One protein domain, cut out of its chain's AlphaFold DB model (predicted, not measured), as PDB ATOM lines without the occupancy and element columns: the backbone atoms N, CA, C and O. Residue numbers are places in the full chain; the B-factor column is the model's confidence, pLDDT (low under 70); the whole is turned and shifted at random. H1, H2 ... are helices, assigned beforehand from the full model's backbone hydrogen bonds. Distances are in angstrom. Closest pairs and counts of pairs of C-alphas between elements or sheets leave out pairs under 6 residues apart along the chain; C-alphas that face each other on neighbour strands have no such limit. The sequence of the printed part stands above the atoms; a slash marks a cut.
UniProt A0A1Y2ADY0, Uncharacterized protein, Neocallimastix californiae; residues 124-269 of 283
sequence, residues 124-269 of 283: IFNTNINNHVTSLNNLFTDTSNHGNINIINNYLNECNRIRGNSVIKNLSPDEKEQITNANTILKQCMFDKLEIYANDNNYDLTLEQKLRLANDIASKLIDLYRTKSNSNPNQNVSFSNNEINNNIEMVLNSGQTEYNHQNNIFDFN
ATOM      1  N   ILE A 124     -20.019  57.285   8.450       43.47
ATOM      2  CA  ILE A 124     -19.298  56.516   9.462       43.47
ATOM      3  C   ILE A 124     -17.933  57.101   9.852       43.47
ATOM      4  O   ILE A 124     -17.499  56.873  10.965       43.47
ATOM      5  N   PHE A 125     -17.238  57.856   8.993       48.16
ATOM      6  CA  PHE A 125     -15.933  58.446   9.338       48.16
ATOM      7  C   PHE A 125     -16.044  59.874   9.887       48.16
ATOM      8  O   PHE A 125     -15.094  60.391  10.473       48.16
ATOM      9  N   ASN A 126     -17.221  60.494   9.763       44.47
ATOM     10  CA  ASN A 126     -17.473  61.846  10.258       44.47
ATOM     11  C   ASN A 126     -17.652  61.868  11.792       44.47
ATOM     12  O   ASN A 126     -17.267  62.824  12.464       44.47
ATOM     13  N   THR A 127     -18.160  60.779  12.380       48.47
ATOM     14  CA  THR A 127     -18.198  60.549  13.834       48.47
ATOM     15  C   THR A 127     -16.853  60.024  14.342       48.47
ATOM     16  O   THR A 127     -16.721  58.868  14.706       48.47
ATOM     17  N   ASN A 128     -15.827  60.879  14.383       53.72
ATOM     18  CA  ASN A 128     -14.492  60.562  14.914       53.72
ATOM     19  C   ASN A 128     -13.843  59.322  14.260       53.72
ATOM     20  O   ASN A 128     -13.800  58.234  14.838       53.72
ATOM     21  N   ILE A 129     -13.294  59.515  13.056       54.09
ATOM     22  CA  ILE A 129     -12.581  58.497  12.273       54.09
ATOM     23  C   ILE A 129     -11.608  57.641  13.094       54.09
ATOM     24  O   ILE A 129     -11.534  56.445  12.855       54.09
ATOM     25  N   ASN A 130     -10.944  58.190  14.112       55.22
ATOM     26  CA  ASN A 130     -10.000  57.446  14.952       55.22
ATOM     27  C   ASN A 130     -10.666  56.281  15.709       55.22
ATOM     28  O   ASN A 130     -10.075  55.208  15.863       55.22
ATOM     29  N   ASN A 131     -11.920  56.456  16.135       60.69
ATOM     30  CA  ASN A 131     -12.687  55.400  16.795       60.69
ATOM     31  C   ASN A 131     -13.056  54.290  15.801       60.69
ATOM     32  O   ASN A 131     -12.961  53.109  16.126       60.69
ATOM     33  N   HIS A 132     -13.419  54.656  14.570       62.72
ATOM     34  CA  HIS A 132     -13.782  53.692  13.531       62.72
ATOM     35  C   HIS A 132     -12.571  53.013  12.890       62.72
ATOM     36  O   HIS A 132     -12.657  51.832  12.576       62.72
ATOM     37  N   VAL A 133     -11.442  53.711  12.752       66.94
ATOM     38  CA  VAL A 133     -10.143  53.136  12.377       66.94
ATOM     39  C   VAL A 133      -9.772  52.059  13.376       66.94
ATOM     40  O   VAL A 133      -9.454  50.952  12.973       66.94
ATOM     41  N   THR A 134      -9.916  52.331  14.673       69.69
ATOM     42  CA  THR A 134      -9.664  51.324  15.709       69.69
ATOM     43  C   THR A 134     -10.609  50.126  15.573       69.69
ATOM     44  O   THR A 134     -10.150  48.989  15.590       69.69
ATOM     45  N   SER A 135     -11.913  50.342  15.375       69.50
ATOM     46  CA  SER A 135     -12.887  49.251  15.205       69.50
ATOM     47  C   SER A 135     -12.679  48.424  13.931       69.50
ATOM     48  O   SER A 135     -12.769  47.199  13.980       69.50
ATOM     49  N   LEU A 136     -12.371  49.067  12.803       71.88
ATOM     50  CA  LEU A 136     -12.066  48.394  11.539       71.88
ATOM     51  C   LEU A 136     -10.711  47.685  11.597       71.88
ATOM     52  O   LEU A 136     -10.607  46.556  11.130       71.88
ATOM     53  N   ASN A 137      -9.700  48.284  12.227       70.75
ATOM     54  CA  ASN A 137      -8.439  47.606  12.519       70.75
ATOM     55  C   ASN A 137      -8.719  46.342  13.336       70.75
ATOM     56  O   ASN A 137      -8.385  45.248  12.893       70.75
ATOM     57  N   ASN A 138      -9.445  46.463  14.451       70.88
ATOM     58  CA  ASN A 138      -9.792  45.331  15.312       70.88
ATOM     59  C   ASN A 138     -10.512  44.201  14.554       70.88
ATOM     60  O   ASN A 138     -10.210  43.032  14.787       70.88
ATOM     61  N   LEU A 139     -11.428  44.532  13.634       74.69
ATOM     62  CA  LEU A 139     -12.146  43.560  12.799       74.69
ATOM     63  C   LEU A 139     -11.189  42.669  11.989       74.69
ATOM     64  O   LEU A 139     -11.426  41.465  11.850       74.69
ATOM     65  N   PHE A 140     -10.098  43.241  11.476       73.81
ATOM     66  CA  PHE A 140      -9.168  42.555  10.576       73.81
ATOM     67  C   PHE A 140      -7.884  42.054  11.248       73.81
ATOM     68  O   PHE A 140      -7.234  41.167  10.694       73.81
ATOM     69  N   THR A 141      -7.504  42.588  12.414       69.19
ATOM     70  CA  THR A 141      -6.170  42.365  13.012       69.19
ATOM     71  C   THR A 141      -6.169  41.784  14.421       69.19
ATOM     72  O   THR A 141      -5.095  41.582  14.984       69.19
ATOM     73  N   ASP A 142      -7.341  41.421  14.953       63.16
ATOM     74  CA  ASP A 142      -7.460  40.564  16.145       63.16
ATOM     75  C   ASP A 142      -7.018  41.212  17.469       63.16
ATOM     76  O   ASP A 142      -6.491  40.568  18.371       63.16
ATOM     77  N   THR A 143      -7.258  42.518  17.621       54.28
ATOM     78  CA  THR A 143      -7.032  43.241  18.888       54.28
ATOM     79  C   THR A 143      -8.273  43.330  19.796       54.28
ATOM     80  O   THR A 143      -8.197  43.916  20.875       54.28
ATOM     81  N   SER A 144      -9.405  42.708  19.433       50.41
ATOM     82  CA  SER A 144     -10.584  42.519  20.304       50.41
ATOM     83  C   SER A 144     -11.355  41.226  19.970       50.41
ATOM     84  O   SER A 144     -11.150  40.657  18.903       50.41
ATOM     85  N   ASN A 145     -12.263  40.779  20.859       43.06
ATOM     86  CA  ASN A 145     -13.025  39.501  20.835       43.06
ATOM     87  C   ASN A 145     -13.823  39.155  19.544       43.06
ATOM     88  O   ASN A 145     -14.523  38.143  19.519       43.06
ATOM     89  N   HIS A 146     -13.748  39.965  18.485       47.91
ATOM     90  CA  HIS A 146     -14.428  39.753  17.200       47.91
ATOM     91  C   HIS A 146     -13.489  39.793  15.977       47.91
ATOM     92  O   HIS A 146     -13.966  39.684  14.844       47.91
ATOM     93  N   GLY A 147     -12.179  39.970  16.174       51.38
ATOM     94  CA  GLY A 147     -11.221  40.065  15.078       51.38
ATOM     95  C   GLY A 147     -10.914  38.724  14.412       51.38
ATOM     96  O   GLY A 147     -11.092  37.654  14.990       51.38
ATOM     97  N   ASN A 148     -10.504  38.768  13.142       61.56
ATOM     98  CA  ASN A 148     -10.232  37.563  12.358       61.56
ATOM     99  C   ASN A 148      -8.946  37.699  11.531       61.56
ATOM    100  O   ASN A 148      -8.974  37.732  10.298       61.56
ATOM    101  N   ILE A 149      -7.802  37.720  12.224       65.50
ATOM    102  CA  ILE A 149      -6.470  37.706  11.594       65.50
ATOM    103  C   ILE A 149      -6.250  36.468  10.709       65.50
ATOM    104  O   ILE A 149      -5.384  36.470   9.832       65.50
ATOM    105  N   ASN A 150      -7.070  35.422  10.870       75.25
ATOM    106  CA  ASN A 150      -6.975  34.211  10.062       75.25
ATOM    107  C   ASN A 150      -7.189  34.492   8.572       75.25
ATOM    108  O   ASN A 150      -6.588  33.806   7.757       75.25
ATOM    109  N   ILE A 151      -7.961  35.517   8.191       79.81
ATOM    110  CA  ILE A 151      -8.155  35.870   6.773       79.81
ATOM    111  C   ILE A 151      -6.822  36.308   6.140       79.81
ATOM    112  O   ILE A 151      -6.445  35.822   5.072       79.81
ATOM    113  N   ILE A 152      -6.073  37.177   6.824       83.69
ATOM    114  CA  ILE A 152      -4.776  37.681   6.349       83.69
ATOM    115  C   ILE A 152      -3.715  36.580   6.438       83.69
ATOM    116  O   ILE A 152      -2.929  36.400   5.507       83.69
ATOM    117  N   ASN A 153      -3.724  35.793   7.515       82.88
ATOM    118  CA  ASN A 153      -2.800  34.673   7.685       82.88
ATOM    119  C   ASN A 153      -3.015  33.578   6.635       82.88
ATOM    120  O   ASN A 153      -2.039  33.044   6.126       82.88
ATOM    121  N   ASN A 154      -4.258  33.264   6.267       83.88
ATOM    122  CA  ASN A 154      -4.556  32.285   5.220       83.88
ATOM    123  C   ASN A 154      -3.999  32.742   3.872       83.88
ATOM    124  O   ASN A 154      -3.321  31.969   3.198       83.88
ATOM    125  N   TYR A 155      -4.212  34.013   3.523       87.19
ATOM    126  CA  TYR A 155      -3.628  34.607   2.326       87.19
ATOM    127  C   TYR A 155      -2.091  34.529   2.331       87.19
ATOM    128  O   TYR A 155      -1.483  34.071   1.361       87.19
ATOM    129  N   LEU A 156      -1.456  34.933   3.436       87.50
ATOM    130  CA  LEU A 156      -0.000  34.899   3.586       87.50
ATOM    131  C   LEU A 156       0.563  33.481   3.531       87.50
ATOM    132  O   LEU A 156       1.583  33.253   2.885       87.50
ATOM    133  N   ASN A 157      -0.087  32.531   4.199       85.88
ATOM    134  CA  ASN A 157       0.314  31.130   4.206       85.88
ATOM    135  C   ASN A 157       0.254  30.549   2.800       85.88
ATOM    136  O   ASN A 157       1.198  29.881   2.389       85.88
ATOM    137  N   GLU A 158      -0.799  30.856   2.046       85.62
ATOM    138  CA  GLU A 158      -0.941  30.395   0.671       85.62
ATOM    139  C   GLU A 158       0.121  31.016  -0.240       85.62
ATOM    140  O   GLU A 158       0.805  30.310  -0.982       85.62
ATOM    141  N   CYS A 159       0.368  32.321  -0.101       85.88
ATOM    142  CA  CYS A 159       1.439  32.998  -0.824       85.88
ATOM    143  C   CYS A 159       2.821  32.417  -0.499       85.88
ATOM    144  O   CYS A 159       3.602  32.159  -1.410       85.88
ATOM    145  N   ASN A 160       3.123  32.167   0.777       85.62
ATOM    146  CA  ASN A 160       4.386  31.561   1.202       85.62
ATOM    147  C   ASN A 160       4.510  30.101   0.739       85.62
ATOM    148  O   ASN A 160       5.596  29.690   0.339       85.62
ATOM    149  N   ARG A 161       3.414  29.330   0.753       86.25
ATOM    150  CA  ARG A 161       3.358  27.944   0.265       86.25
ATOM    151  C   ARG A 161       3.672  27.873  -1.226       86.25
ATOM    152  O   ARG A 161       4.495  27.056  -1.624       86.25
ATOM    153  N   ILE A 162       3.028  28.726  -2.024       81.56
ATOM    154  CA  ILE A 162       3.214  28.793  -3.479       81.56
ATOM    155  C   ILE A 162       4.609  29.321  -3.811       81.56
ATOM    156  O   ILE A 162       5.293  28.788  -4.675       81.56
ATOM    157  N   ARG A 163       5.059  30.368  -3.112       76.88
ATOM    158  CA  ARG A 163       6.354  30.988  -3.393       76.88
ATOM    159  C   ARG A 163       7.531  30.102  -2.974       76.88
ATOM    160  O   ARG A 163       8.541  30.058  -3.675       76.88
ATOM    161  N   GLY A 164       7.455  29.459  -1.810       72.81
ATOM    162  CA  GLY A 164       8.598  28.791  -1.189       72.81
ATOM    163  C   GLY A 164       9.840  29.702  -1.134       72.81
ATOM    164  O   GLY A 164       9.766  30.865  -0.721       72.81
ATOM    165  N   ASN A 165      10.977  29.187  -1.620       65.38
ATOM    166  CA  ASN A 165      12.249  29.921  -1.751       65.38
ATOM    167  C   ASN A 165      12.428  30.619  -3.115       65.38
ATOM    168  O   ASN A 165      13.516  31.107  -3.424       65.38
ATOM    169  N   SER A 166      11.406  30.626  -3.972       63.66
ATOM    170  CA  SER A 166      11.497  31.221  -5.304       63.66
ATOM    171  C   SER A 166      11.232  32.727  -5.274       63.66
ATOM    172  O   SER A 166      10.448  33.247  -4.485       63.66
ATOM    173  N   VAL A 167      11.852  33.464  -6.195       68.25
ATOM    174  CA  VAL A 167      11.521  34.880  -6.416       68.25
ATOM    175  C   VAL A 167      10.189  34.963  -7.168       68.25
ATOM    176  O   VAL A 167      10.026  34.267  -8.166       68.25
ATOM    177  N   ILE A 168       9.275  35.859  -6.764       65.94
ATOM    178  CA  ILE A 168       7.918  36.006  -7.350       65.94
ATOM    179  C   ILE A 168       7.931  36.051  -8.890       65.94
ATOM    180  O   ILE A 168       7.078  35.462  -9.550       65.94
ATOM    181  N   LYS A 169       8.919  36.725  -9.491       67.81
ATOM    182  CA  LYS A 169       9.035  36.852 -10.954       67.81
ATOM    183  C   LYS A 169       9.239  35.509 -11.680       67.81
ATOM    184  O   LYS A 169       8.860  35.399 -12.843       67.81
ATOM    185  N   ASN A 170       9.795  34.513 -10.989       77.38
ATOM    186  CA  ASN A 170      10.106  33.185 -11.518       77.38
ATOM    187  C   ASN A 170       8.962  32.178 -11.328       77.38
ATOM    188  O   ASN A 170       9.117  31.031 -11.733       77.38
ATOM    189  N   LEU A 171       7.837  32.586 -10.731       79.56
ATOM    190  CA  LEU A 171       6.669  31.719 -10.605       79.56
ATOM    191  C   LEU A 171       6.097  31.376 -11.985       79.56
ATOM    192  O   LEU A 171       6.005  32.235 -12.880       79.56
ATOM    193  N   SER A 172       5.709  30.116 -12.134       84.56
ATOM    194  CA  SER A 172       4.963  29.599 -13.275       84.56
ATOM    195  C   SER A 172       3.605  30.306 -13.428       84.56
ATOM    196  O   SER A 172       3.127  30.960 -12.494       84.56
ATOM    197  N   PRO A 173       2.974  30.227 -14.613       85.94
ATOM    198  CA  PRO A 173       1.625  30.751 -14.818       85.94
ATOM    199  C   PRO A 173       0.611  30.207 -13.799       85.94
ATOM    200  O   PRO A 173      -0.095  31.002 -13.186       85.94
ATOM    201  N   ASP A 174       0.622  28.900 -13.537       85.44
ATOM    202  CA  ASP A 174      -0.313  28.244 -12.614       85.44
ATOM    203  C   ASP A 174      -0.140  28.728 -11.162       85.44
ATOM    204  O   ASP A 174      -1.110  28.932 -10.432       85.44
ATOM    205  N   GLU A 175       1.101  28.964 -10.724       83.00
ATOM    206  CA  GLU A 175       1.389  29.542  -9.403       83.00
ATOM    207  C   GLU A 175       0.921  31.002  -9.312       83.00
ATOM    208  O   GLU A 175       0.400  31.437  -8.281       83.00
ATOM    209  N   LYS A 176       1.071  31.772 -10.397       81.25
ATOM    210  CA  LYS A 176       0.560  33.150 -10.479       81.25
ATOM    211  C   LYS A 176      -0.967  33.186 -10.451       81.25
ATOM    212  O   LYS A 176      -1.536  34.074  -9.814       81.25
ATOM    213  N   GLU A 177      -1.623  32.231 -11.099       83.44
ATOM    214  CA  GLU A 177      -3.076  32.078 -11.063       83.44
ATOM    215  C   GLU A 177      -3.562  31.734  -9.651       83.44
ATOM    216  O   GLU A 177      -4.467  32.390  -9.139       83.44
ATOM    217  N   GLN A 178      -2.899  30.808  -8.951       80.88
ATOM    218  CA  GLN A 178      -3.235  30.482  -7.560       80.88
ATOM    219  C   GLN A 178      -3.092  31.689  -6.618       80.88
ATOM    220  O   GLN A 178      -3.981  31.936  -5.803       80.88
ATOM    221  N   ILE A 179      -2.027  32.490  -6.754       82.00
ATOM    222  CA  ILE A 179      -1.878  33.740  -5.985       82.00
ATOM    223  C   ILE A 179      -2.994  34.733  -6.332       82.00
ATOM    224  O   ILE A 179      -3.499  35.430  -5.453       82.00
ATOM    225  N   THR A 180      -3.394  34.803  -7.601       80.50
ATOM    226  CA  THR A 180      -4.500  35.666  -8.037       80.50
ATOM    227  C   THR A 180      -5.812  35.232  -7.391       80.50
ATOM    228  O   THR A 180      -6.492  36.066  -6.801       80.50
ATOM    229  N   ASN A 181      -6.105  33.931  -7.374       82.25
ATOM    230  CA  ASN A 181      -7.276  33.381  -6.693       82.25
ATOM    231  C   ASN A 181      -7.245  33.667  -5.183       82.25
ATOM    232  O   ASN A 181      -8.255  34.077  -4.611       82.25
ATOM    233  N   ALA A 182      -6.082  33.539  -4.537       84.94
ATOM    234  CA  ALA A 182      -5.918  33.892  -3.128       84.94
ATOM    235  C   ALA A 182      -6.170  35.392  -2.867       84.94
ATOM    236  O   ALA A 182      -6.793  35.740  -1.863       84.94
ATOM    237  N   ASN A 183      -5.749  36.281  -3.777       84.69
ATOM    238  CA  ASN A 183      -6.061  37.713  -3.696       84.69
ATOM    239  C   ASN A 183      -7.573  37.969  -3.808       84.69
ATOM    240  O   ASN A 183      -8.109  38.777  -3.052       84.69
ATOM    241  N   THR A 184      -8.264  37.302  -4.737       80.06
ATOM    242  CA  THR A 184      -9.719  37.441  -4.916       80.06
ATOM    243  C   THR A 184     -10.476  36.982  -3.672       80.06
ATOM    244  O   THR A 184     -11.367  37.685  -3.201       80.06
ATOM    245  N   ILE A 185     -10.066  35.860  -3.072       83.88
ATOM    246  CA  ILE A 185     -10.642  35.372  -1.812       83.88
ATOM    247  C   ILE A 185     -10.406  36.378  -0.678       83.88
ATOM    248  O   ILE A 185     -11.335  36.673   0.070       83.88
ATOM    249  N   LEU A 186      -9.198  36.948  -0.565       85.38
ATOM    250  CA  LEU A 186      -8.891  37.975   0.435       85.38
ATOM    251  C   LEU A 186      -9.825  39.188   0.303       85.38
ATOM    252  O   LEU A 186     -10.407  39.619   1.298       85.38
ATOM    253  N   LYS A 187      -9.991  39.705  -0.920       83.69
ATOM    254  CA  LYS A 187     -10.885  40.832  -1.222       83.69
ATOM    255  C   LYS A 187     -12.332  40.519  -0.848       83.69
ATOM    256  O   LYS A 187     -12.953  41.312  -0.145       83.69
ATOM    257  N   GLN A 188     -12.840  39.351  -1.246       81.19
ATOM    258  CA  GLN A 188     -14.202  38.930  -0.914       81.19
ATOM    259  C   GLN A 188     -14.395  38.799   0.601       81.19
ATOM    260  O   GLN A 188     -15.345  39.337   1.153       81.19
ATOM    261  N   CYS A 189     -13.455  38.166   1.304       84.06
ATOM    262  CA  CYS A 189     -13.521  38.051   2.760       84.06
ATOM    263  C   CYS A 189     -13.486  39.421   3.456       84.06
ATOM    264  O   CYS A 189     -14.182  39.618   4.451       84.06
ATOM    265  N   MET A 190     -12.694  40.375   2.955       83.69
ATOM    266  CA  MET A 190     -12.701  41.747   3.472       83.69
ATOM    267  C   MET A 190     -14.037  42.438   3.225       83.69
ATOM    268  O   MET A 190     -14.555  43.090   4.131       83.69
ATOM    269  N   PHE A 191     -14.615  42.257   2.037       83.19
ATOM    270  CA  PHE A 191     -15.939  42.763   1.701       83.19
ATOM    271  C   PHE A 191     -17.011  42.204   2.645       83.19
ATOM    272  O   PHE A 191     -17.717  42.983   3.281       83.19
ATOM    273  N   ASP A 192     -17.080  40.881   2.807       80.31
ATOM    274  CA  ASP A 192     -18.075  40.217   3.656       80.31
ATOM    275  C   ASP A 192     -17.968  40.697   5.111       80.31
ATOM    276  O   ASP A 192     -18.965  40.923   5.799       80.31
ATOM    277  N   LYS A 193     -16.739  40.909   5.595       82.25
ATOM    278  CA  LYS A 193     -16.494  41.450   6.935       82.25
ATOM    279  C   LYS A 193     -16.934  42.902   7.068       82.25
ATOM    280  O   LYS A 193     -17.550  43.239   8.077       82.25
ATOM    281  N   LEU A 194     -16.652  43.743   6.072       78.75
ATOM    282  CA  LEU A 194     -17.156  45.117   6.037       78.75
ATOM    283  C   LEU A 194     -18.683  45.151   5.988       78.75
ATOM    284  O   LEU A 194     -19.284  46.005   6.632       78.75
ATOM    285  N   GLU A 195     -19.309  44.232   5.257       80.38
ATOM    286  CA  GLU A 195     -20.760  44.114   5.181       80.38
ATOM    287  C   GLU A 195     -21.380  43.749   6.529       80.38
ATOM    288  O   GLU A 195     -22.276  44.456   6.985       80.38
ATOM    289  N   ILE A 196     -20.878  42.703   7.188       80.44
ATOM    290  CA  ILE A 196     -21.340  42.309   8.526       80.44
ATOM    291  C   ILE A 196     -21.164  43.473   9.503       80.44
ATOM    292  O   ILE A 196     -22.118  43.873  10.160       80.44
ATOM    293  N   TYR A 197     -19.974  44.078   9.539       77.81
ATOM    294  CA  TYR A 197     -19.695  45.215  10.413       77.81
ATOM    295  C   TYR A 197     -20.627  46.404  10.144       77.81
ATOM    296  O   TYR A 197     -21.108  47.034  11.086       77.81
ATOM    297  N   ALA A 198     -20.902  46.712   8.873       72.25
ATOM    298  CA  ALA A 198     -21.832  47.771   8.509       72.25
ATOM    299  C   ALA A 198     -23.250  47.469   9.001       72.25
ATOM    300  O   ALA A 198     -23.881  48.338   9.598       72.25
ATOM    301  N   ASN A 199     -23.716  46.235   8.818       73.00
ATOM    302  CA  ASN A 199     -25.044  45.813   9.247       73.00
ATOM    303  C   ASN A 199     -25.182  45.831  10.777       73.00
ATOM    304  O   ASN A 199     -26.128  46.422  11.291       73.00
ATOM    305  N   ASP A 200     -24.209  45.276  11.506       74.69
ATOM    306  CA  ASP A 200     -24.215  45.200  12.976       74.69
ATOM    307  C   ASP A 200     -24.258  46.585  13.638       74.69
ATOM    308  O   ASP A 200     -24.800  46.757  14.730       74.69
ATOM    309  N   ASN A 201     -23.696  47.591  12.967       66.56
ATOM    310  CA  ASN A 201     -23.622  48.958  13.469       66.56
ATOM    311  C   ASN A 201     -24.632  49.912  12.801       66.56
ATOM    312  O   ASN A 201     -24.559  51.121  13.020       66.56
ATOM    313  N   ASN A 202     -25.581  49.395  12.010       66.38
ATOM    314  CA  ASN A 202     -26.577  50.178  11.263       66.38
ATOM    315  C   ASN A 202     -25.964  51.272  10.365       66.38
ATOM    316  O   ASN A 202     -26.497  52.377  10.235       66.38
ATOM    317  N   TYR A 203     -24.827  50.972   9.744       66.75
ATOM    318  CA  TYR A 203     -24.186  51.857   8.786       66.75
ATOM    319  C   TYR A 203     -24.767  51.669   7.387       66.75
ATOM    320  O   TYR A 203     -24.732  50.583   6.814       66.75
ATOM    321  N   ASP A 204     -25.222  52.773   6.801       60.47
ATOM    322  CA  ASP A 204     -25.749  52.811   5.437       60.47
ATOM    323  C   ASP A 204     -24.610  52.955   4.410       60.47
ATOM    324  O   ASP A 204     -24.420  54.017   3.802       60.47
ATOM    325  N   LEU A 205     -23.792  51.898   4.299       63.22
ATOM    326  CA  LEU A 205     -22.751  51.771   3.277       63.22
ATOM    327  C   LEU A 205     -23.318  51.149   2.006       63.22
ATOM    328  O   LEU A 205     -23.911  50.069   2.031       63.22
ATOM    329  N   THR A 206     -23.046  51.792   0.880       63.16
ATOM    330  CA  THR A 206     -23.412  51.273  -0.434       63.16
ATOM    331  C   THR A 206     -22.517  50.087  -0.801       63.16
ATOM    332  O   THR A 206     -21.397  49.946  -0.299       63.16
ATOM    333  N   LEU A 207     -22.998  49.233  -1.707       62.41
ATOM    334  CA  LEU A 207     -22.231  48.099  -2.230       62.41
ATOM    335  C   LEU A 207     -20.863  48.542  -2.779       62.41
ATOM    336  O   LEU A 207     -19.836  47.970  -2.427       62.41
ATOM    337  N   GLU A 208     -20.844  49.616  -3.568       56.91
ATOM    338  CA  GLU A 208     -19.620  50.168  -4.162       56.91
ATOM    339  C   GLU A 208     -18.613  50.659  -3.114       56.91
ATOM    340  O   GLU A 208     -17.411  50.448  -3.256       56.91
ATOM    341  N   GLN A 209     -19.077  51.270  -2.019       63.91
ATOM    342  CA  GLN A 209     -18.193  51.723  -0.941       63.91
ATOM    343  C   GLN A 209     -17.539  50.554  -0.208       63.91
ATOM    344  O   GLN A 209     -16.342  50.602   0.086       63.91
ATOM    345  N   LYS A 210     -18.328  49.515   0.091       72.25
ATOM    346  CA  LYS A 210     -17.834  48.287   0.720       72.25
ATOM    347  C   LYS A 210     -16.784  47.616  -0.177       72.25
ATOM    348  O   LYS A 210     -15.712  47.271   0.314       72.25
ATOM    349  N   LEU A 211     -17.055  47.506  -1.484       68.19
ATOM    350  CA  LEU A 211     -16.122  46.947  -2.475       68.19
ATOM    351  C   LEU A 211     -14.820  47.740  -2.547       68.19
ATOM    352  O   LEU A 211     -13.745  47.158  -2.417       68.19
ATOM    353  N   ARG A 212     -14.907  49.069  -2.678       72.44
ATOM    354  CA  ARG A 212     -13.727  49.936  -2.758       72.44
ATOM    355  C   ARG A 212     -12.833  49.792  -1.528       72.44
ATOM    356  O   ARG A 212     -11.643  49.545  -1.667       72.44
ATOM    357  N   LEU A 213     -13.405  49.891  -0.325       75.19
ATOM    358  CA  LEU A 213     -12.640  49.770   0.919       75.19
ATOM    359  C   LEU A 213     -11.991  48.386   1.065       75.19
ATOM    360  O   LEU A 213     -10.820  48.304   1.431       75.19
ATOM    361  N   ALA A 214     -12.717  47.310   0.749       80.06
ATOM    362  CA  ALA A 214     -12.165  45.957   0.762       80.06
ATOM    363  C   ALA A 214     -10.991  45.811  -0.220       80.06
ATOM    364  O   ALA A 214      -9.939  45.276   0.137       80.06
ATOM    365  N   ASN A 215     -11.153  46.332  -1.437       78.12
ATOM    366  CA  ASN A 215     -10.140  46.282  -2.484       78.12
ATOM    367  C   ASN A 215      -8.895  47.095  -2.125       78.12
ATOM    368  O   ASN A 215      -7.783  46.593  -2.299       78.12
ATOM    369  N   ASP A 216      -9.055  48.303  -1.588       79.56
ATOM    370  CA  ASP A 216      -7.938  49.170  -1.207       79.56
ATOM    371  C   ASP A 216      -7.129  48.567  -0.049       79.56
ATOM    372  O   ASP A 216      -5.894  48.538  -0.098       79.56
ATOM    373  N   ILE A 217      -7.809  48.018   0.969       84.31
ATOM    374  CA  ILE A 217      -7.157  47.343   2.102       84.31
ATOM    375  C   ILE A 217      -6.392  46.109   1.618       84.31
ATOM    376  O   ILE A 217      -5.204  45.959   1.925       84.31
ATOM    377  N   ALA A 218      -7.038  45.241   0.834       83.75
ATOM    378  CA  ALA A 218      -6.396  44.051   0.286       83.75
ATOM    379  C   ALA A 218      -5.176  44.429  -0.562       83.75
ATOM    380  O   ALA A 218      -4.101  43.857  -0.388       83.75
ATOM    381  N   SER A 219      -5.309  45.434  -1.430       85.62
ATOM    382  CA  SER A 219      -4.235  45.882  -2.321       85.62
ATOM    383  C   SER A 219      -3.029  46.399  -1.542       85.62
ATOM    384  O   SER A 219      -1.899  46.018  -1.850       85.62
ATOM    385  N   LYS A 220      -3.242  47.170  -0.467       87.50
ATOM    386  CA  LYS A 220      -2.145  47.606   0.411       87.50
ATOM    387  C   LYS A 220      -1.408  46.445   1.068       87.50
ATOM    388  O   LYS A 220      -0.178  46.455   1.127       87.50
ATOM    389  N   LEU A 221      -2.130  45.424   1.520       87.81
ATOM    390  CA  LEU A 221      -1.517  44.239   2.123       87.81
ATOM    391  C   LEU A 221      -0.764  43.389   1.092       87.81
ATOM    392  O   LEU A 221       0.326  42.895   1.381       87.81
ATOM    393  N   ILE A 222      -1.291  43.278  -0.129       86.19
ATOM    394  CA  ILE A 222      -0.615  42.617  -1.253       86.19
ATOM    395  C   ILE A 222       0.687  43.352  -1.604       86.19
ATOM    396  O   ILE A 222       1.732  42.722  -1.786       86.19
ATOM    397  N   ASP A 223       0.668  44.682  -1.666       88.31
ATOM    398  CA  ASP A 223       1.861  45.486  -1.950       88.31
ATOM    399  C   ASP A 223       2.905  45.395  -0.833       88.31
ATOM    400  O   ASP A 223       4.110  45.313  -1.111       88.31
ATOM    401  N   LEU A 224       2.465  45.328   0.427       90.31
ATOM    402  CA  LEU A 224       3.348  45.054   1.558       90.31
ATOM    403  C   LEU A 224       4.001  43.672   1.421       90.31
ATOM    404  O   LEU A 224       5.218  43.549   1.598       90.31
ATOM    405  N   TYR A 225       3.225  42.643   1.055       88.25
ATOM    406  CA  TYR A 225       3.745  41.295   0.812       88.25
ATOM    407  C   TYR A 225       4.801  41.318  -0.293       88.25
ATOM    408  O   TYR A 225       5.911  40.825  -0.094       88.25
ATOM    409  N   ARG A 226       4.490  41.937  -1.438       84.94
ATOM    410  CA  ARG A 226       5.406  42.044  -2.584       84.94
ATOM    411  C   ARG A 226       6.705  42.736  -2.193       84.94
ATOM    412  O   ARG A 226       7.781  42.229  -2.504       84.94
ATOM    413  N   THR A 227       6.609  43.854  -1.478       88.38
ATOM    414  CA  THR A 227       7.770  44.604  -0.988       88.38
ATOM    415  C   THR A 227       8.655  43.722  -0.109       88.38
ATOM    416  O   THR A 227       9.827  43.521  -0.423       88.38
ATOM    417  N   LYS A 228       8.088  43.112   0.940       87.75
ATOM    418  CA  LYS A 228       8.839  42.241   1.857       87.75
ATOM    419  C   LYS A 228       9.419  41.011   1.171       87.75
ATOM    420  O   LYS A 228      10.561  40.642   1.440       87.75
ATOM    421  N   SER A 229       8.648  40.390   0.284       83.25
ATOM    422  CA  SER A 229       9.078  39.219  -0.469       83.25
ATOM    423  C   SER A 229      10.232  39.540  -1.413       83.25
ATOM    424  O   SER A 229      11.094  38.692  -1.615       83.25
ATOM    425  N   ASN A 230      10.260  40.733  -2.010       83.00
ATOM    426  CA  ASN A 230      11.361  41.151  -2.875       83.00
ATOM    427  C   ASN A 230      12.621  41.477  -2.069       83.00
ATOM    428  O   ASN A 230      13.724  41.175  -2.519       83.00
ATOM    429  N   SER A 231      12.466  42.063  -0.880       83.62
ATOM    430  CA  SER A 231      13.587  42.341   0.021       83.62
ATOM    431  C   SER A 231      14.171  41.075   0.655       83.62
ATOM    432  O   SER A 231      15.369  41.035   0.911       83.62
ATOM    433  N   ASN A 232      13.353  40.037   0.878       79.50
ATOM    434  CA  ASN A 232      13.756  38.785   1.525       79.50
ATOM    435  C   ASN A 232      13.274  37.554   0.726       79.50
ATOM    436  O   ASN A 232      12.384  36.826   1.177       79.50
ATOM    437  N   PRO A 233      13.855  37.283  -0.458       73.38
ATOM    438  CA  PRO A 233      13.347  36.271  -1.391       73.38
ATOM    439  C   PRO A 233      13.385  34.830  -0.857       73.38
ATOM    440  O   PRO A 233      12.620  33.991  -1.320       73.38
ATOM    441  N   ASN A 234      14.225  34.553   0.144       73.50
ATOM    442  CA  ASN A 234      14.428  33.213   0.706       73.50
ATOM    443  C   ASN A 234      13.784  33.031   2.092       73.50
ATOM    444  O   ASN A 234      14.147  32.111   2.820       73.50
ATOM    445  N   GLN A 235      12.891  33.934   2.509       79.88
ATOM    446  CA  GLN A 235      12.247  33.873   3.826       79.88
ATOM    447  C   GLN A 235      10.737  33.997   3.711       79.88
ATOM    448  O   GLN A 235      10.240  34.847   2.968       79.88
ATOM    449  N   ASN A 236      10.010  33.172   4.465       83.69
ATOM    450  CA  ASN A 236       8.562  33.305   4.577       83.69
ATOM    451  C   ASN A 236       8.214  34.715   5.053       83.69
ATOM    452  O   ASN A 236       8.766  35.213   6.037       83.69
ATOM    453  N   VAL A 237       7.297  35.359   4.339       86.25
ATOM    454  CA  VAL A 237       6.828  36.692   4.693       86.25
ATOM    455  C   VAL A 237       5.792  36.560   5.792       86.25
ATOM    456  O   VAL A 237       4.817  35.827   5.661       86.25
ATOM    457  N   SER A 238       5.986  37.312   6.863       87.25
ATOM    458  CA  SER A 238       4.973  37.537   7.885       87.25
ATOM    459  C   SER A 238       4.766  39.035   8.074       87.25
ATOM    460  O   SER A 238       5.652  39.857   7.790       87.25
ATOM    461  N   PHE A 239       3.575  39.394   8.533       86.62
ATOM    462  CA  PHE A 239       3.251  40.750   8.941       86.62
ATOM    463  C   PHE A 239       3.072  40.775  10.452       86.62
ATOM    464  O   PHE A 239       2.419  39.902  11.019       86.62
ATOM    465  N   SER A 240       3.646  41.778  11.103       84.94
ATOM    466  CA  SER A 240       3.258  42.110  12.469       84.94
ATOM    467  C   SER A 240       1.887  42.791  12.468       84.94
ATOM    468  O   SER A 240       1.536  43.481  11.508       84.94
ATOM    469  N   ASN A 241       1.135  42.674  13.566       80.94
ATOM    470  CA  ASN A 241      -0.164  43.349  13.703       80.94
ATOM    471  C   ASN A 241      -0.047  44.863  13.477       80.94
ATOM    472  O   ASN A 241      -0.911  45.454  12.842       80.94
ATOM    473  N   ASN A 242       1.058  45.477  13.912       83.75
ATOM    474  CA  ASN A 242       1.324  46.898  13.676       83.75
ATOM    475  C   ASN A 242       1.439  47.233  12.185       83.75
ATOM    476  O   ASN A 242       0.916  48.249  11.742       83.75
ATOM    477  N   GLU A 243       2.097  46.388  11.391       86.75
ATOM    478  CA  GLU A 243       2.212  46.618   9.949       86.75
ATOM    479  C   GLU A 243       0.866  46.487   9.243       86.75
ATOM    480  O   GLU A 243       0.567  47.279   8.348       86.75
ATOM    481  N   ILE A 244       0.043  45.524   9.659       84.25
ATOM    482  CA  ILE A 244      -1.308  45.358   9.124       84.25
ATOM    483  C   ILE A 244      -2.171  46.572   9.499       84.25
ATOM    484  O   ILE A 244      -2.757  47.196   8.615       84.25
ATOM    485  N   ASN A 245      -2.179  46.953  10.781       82.31
ATOM    486  CA  ASN A 245      -2.921  48.104  11.304       82.31
ATOM    487  C   ASN A 245      -2.569  49.393  10.562       82.31
ATOM    488  O   ASN A 245      -3.462  50.093  10.096       82.31
ATOM    489  N   ASN A 246      -1.276  49.670  10.384       85.69
ATOM    490  CA  ASN A 246      -0.820  50.869   9.686       85.69
ATOM    491  C   ASN A 246      -1.325  50.911   8.236       85.69
ATOM    492  O   ASN A 246      -1.705  51.971   7.749       85.69
ATOM    493  N   ASN A 247      -1.348  49.773   7.533       86.44
ATOM    494  CA  ASN A 247      -1.824  49.734   6.148       86.44
ATOM    495  C   ASN A 247      -3.336  49.956   6.047       86.44
ATOM    496  O   ASN A 247      -3.775  50.688   5.158       86.44
ATOM    497  N   ILE A 248      -4.119  49.379   6.962       83.12
ATOM    498  CA  ILE A 248      -5.565  49.627   7.032       83.12
ATOM    499  C   ILE A 248      -5.818  51.106   7.348       83.12
ATOM    500  O   ILE A 248      -6.552  51.777   6.625       83.12
ATOM    501  N   GLU A 249      -5.150  51.651   8.363       82.12
ATOM    502  CA  GLU A 249      -5.279  53.054   8.758       82.12
ATOM    503  C   GLU A 249      -4.914  54.020   7.621       82.12
ATOM    504  O   GLU A 249      -5.614  55.010   7.402       82.12
ATOM    505  N   MET A 250      -3.873  53.720   6.837       82.94
ATOM    506  CA  MET A 250      -3.517  54.519   5.660       82.94
ATOM    507  C   MET A 250      -4.651  54.587   4.630       82.94
ATOM    508  O   MET A 250      -4.917  55.668   4.100       82.94
ATOM    509  N   VAL A 251      -5.327  53.467   4.349       81.12
ATOM    510  CA  VAL A 251      -6.475  53.442   3.426       81.12
ATOM    511  C   VAL A 251      -7.605  54.304   3.972       81.12
ATOM    512  O   VAL A 251      -8.106  55.187   3.272       81.12
ATOM    513  N   LEU A 252      -7.960  54.119   5.241       76.69
ATOM    514  CA  LEU A 252      -9.061  54.848   5.869       76.69
ATOM    515  C   LEU A 252      -8.792  56.365   5.916       76.69
ATOM    516  O   LEU A 252      -9.653  57.160   5.534       76.69
ATOM    517  N   ASN A 253      -7.570  56.774   6.272       74.06
ATOM    518  CA  ASN A 253      -7.156  58.181   6.285       74.06
ATOM    519  C   ASN A 253      -7.098  58.800   4.878       74.06
ATOM    520  O   ASN A 253      -7.420  59.981   4.701       74.06
ATOM    521  N   SER A 254      -6.721  58.019   3.861       72.00
ATOM    522  CA  SER A 254      -6.769  58.482   2.470       72.00
ATOM    523  C   SER A 254      -8.207  58.745   2.012       72.00
ATOM    524  O   SER A 254      -8.477  59.800   1.439       72.00
ATOM    525  N   GLY A 255      -9.151  57.868   2.379       66.06
ATOM    526  CA  GLY A 255     -10.576  58.060   2.109       66.06
ATOM    527  C   GLY A 255     -11.137  59.326   2.767       66.06
ATOM    528  O   GLY A 255     -11.912  60.051   2.147       66.06
ATOM    529  N   GLN A 256     -10.693  59.647   3.986       63.34
ATOM    530  CA  GLN A 256     -11.067  60.893   4.667       63.34
ATOM    531  C   GLN A 256     -10.499  62.136   3.987       63.34
ATOM    532  O   GLN A 256     -11.179  63.156   3.884       63.34
ATOM    533  N   THR A 257      -9.244  62.071   3.549       62.91
ATOM    534  CA  THR A 257      -8.587  63.190   2.863       62.91
ATOM    535  C   THR A 257      -9.304  63.503   1.557       62.91
ATOM    536  O   THR A 257      -9.615  64.665   1.297       62.91
ATOM    537  N   GLU A 258      -9.625  62.467   0.784       59.06
ATOM    538  CA  GLU A 258     -10.381  62.586  -0.459       59.06
ATOM    539  C   GLU A 258     -11.784  63.154  -0.202       59.06
ATOM    540  O   GLU A 258     -12.191  64.120  -0.843       59.06
ATOM    541  N   TYR A 259     -12.489  62.659   0.819       59.09
ATOM    542  CA  TYR A 259     -13.780  63.213   1.230       59.09
ATOM    543  C   TYR A 259     -13.705  64.704   1.602       59.09
ATOM    544  O   TYR A 259     -14.489  65.519   1.112       59.09
ATOM    545  N   ASN A 260     -12.746  65.084   2.450       56.69
ATOM    546  CA  ASN A 260     -12.551  66.473   2.865       56.69
ATOM    547  C   ASN A 260     -12.223  67.368   1.665       56.69
ATOM    548  O   ASN A 260     -12.731  68.484   1.560       56.69
ATOM    549  N   HIS A 261     -11.386  66.883   0.748       56.28
ATOM    550  CA  HIS A 261     -11.055  67.579  -0.487       56.28
ATOM    551  C   HIS A 261     -12.305  67.822  -1.345       56.28
ATOM    552  O   HIS A 261     -12.560  68.956  -1.757       56.28
ATOM    553  N   GLN A 262     -13.128  66.789  -1.536       53.00
ATOM    554  CA  GLN A 262     -14.375  66.858  -2.298       53.00
ATOM    555  C   GLN A 262     -15.391  67.825  -1.674       53.00
ATOM    556  O   GLN A 262     -15.959  68.663  -2.380       53.00
ATOM    557  N   ASN A 263     -15.579  67.773  -0.352       48.84
ATOM    558  CA  ASN A 263     -16.428  68.721   0.373       48.84
ATOM    559  C   ASN A 263     -15.947  70.165   0.212       48.84
ATOM    560  O   ASN A 263     -16.743  71.045  -0.099       48.84
ATOM    561  N   ASN A 264     -14.644  70.411   0.367       46.31
ATOM    562  CA  ASN A 264     -14.078  71.754   0.247       46.31
ATOM    563  C   ASN A 264     -14.255  72.330  -1.166       46.31
ATOM    564  O   ASN A 264     -14.545  73.518  -1.316       46.31
ATOM    565  N   ILE A 265     -14.125  71.503  -2.210       46.38
ATOM    566  CA  ILE A 265     -14.422  71.907  -3.593       46.38
ATOM    567  C   ILE A 265     -15.904  72.276  -3.739       46.38
ATOM    568  O   ILE A 265     -16.240  73.273  -4.387       46.38
ATOM    569  N   PHE A 266     -16.799  71.486  -3.149       45.62
ATOM    570  CA  PHE A 266     -18.234  71.733  -3.208       45.62
ATOM    571  C   PHE A 266     -18.626  73.024  -2.480       45.62
ATOM    572  O   PHE A 266     -19.275  73.881  -3.083       45.62
ATOM    573  N   ASP A 267     -18.176  73.205  -1.239       36.97
ATOM    574  CA  ASP A 267     -18.419  74.411  -0.449       36.97
ATOM    575  C   ASP A 267     -17.849  75.646  -1.141       36.97
ATOM    576  O   ASP A 267     -18.528  76.666  -1.239       36.97
ATOM    577  N   PHE A 268     -16.655  75.549  -1.730       35.12
ATOM    578  CA  PHE A 268     -16.086  76.619  -2.544       35.12
ATOM    579  C   PHE A 268     -16.995  76.992  -3.728       35.12
ATOM    580  O   PHE A 268     -17.267  78.174  -3.957       35.12
ATOM    581  N   ASN A 269     -17.519  76.007  -4.463       37.69
ATOM    582  CA  ASN A 269     -18.423  76.245  -5.591       37.69
ATOM    583  C   ASN A 269     -19.787  76.811  -5.149       37.69
ATOM    584  O   ASN A 269     -20.355  77.673  -5.828       37.69
TER     585      ASN A 269
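AT A GLANCE: This is residues 124 to 269 of the 283 residues of an uncharacterized protein of Neocallimastix californiae (UniProt A0A1Y2ADY0). The longest helix, H5, packs with its first part on H4 and H1 and sticks out with residues 260 to 269 as a free arm. H4 lies near the middle and crosses H3, whose other neighbour is H2 alongside; H2, H3 and H4 make a bundle that runs up and down, each against the one before, only partly aligned. The printed part has 146 residues with five named helices, H1 to H5 in chain order, and no named strand; its class is all helix. It is compact, with a radius of gyration of the C-alphas of 16.8 A and spans of 53 by 38 by 26 A.

IN THESE COORDINATES: Find C-alpha 241 at (-0.164, 43.349, 13.703); from there H5 runs 42.3 A to C-alpha 269 at (-18.423, 76.245, -5.591). H4 holds residues 207 to 231, 36.3 A, and H3 residues 173 to 200, 40.6 A. H2 is residues 150 to 163, and H1, residues 129 to 141, begins at (-12.581, 58.497, 12.273).

HOW THE PARTS SIT: Look at Ile 217 and Ile 248, 5.7 A between C-alphas, the closest of H4 and H5, which touch at a steep tilt of 47 degrees. H5 touches H1 with residues 241 to 252 alone, closest at the C-alphas of Asn 137 and Asn 245, 5.7 A. H3 and H4, a hairpin, touch at the C-alphas of Phe 191 and Ala 214, 5.0 A. H2 and H3, also a hairpin, stand at a shallow tilt of 5 degrees, opposite ways; their closest C-alphas, Tyr 155 and Ala 182, are 6.0 A apart. In H1 to H5 every O i to N i+4 pair is within hydrogen-bond range.

THE WHOLE: The C-alphas farthest apart, Asn 165 and Asn 269, are 55.7 A apart. The printed part has no cut, and its four links between helices are short. Confidence is under 70 in 51 residues, among them 255 to 269.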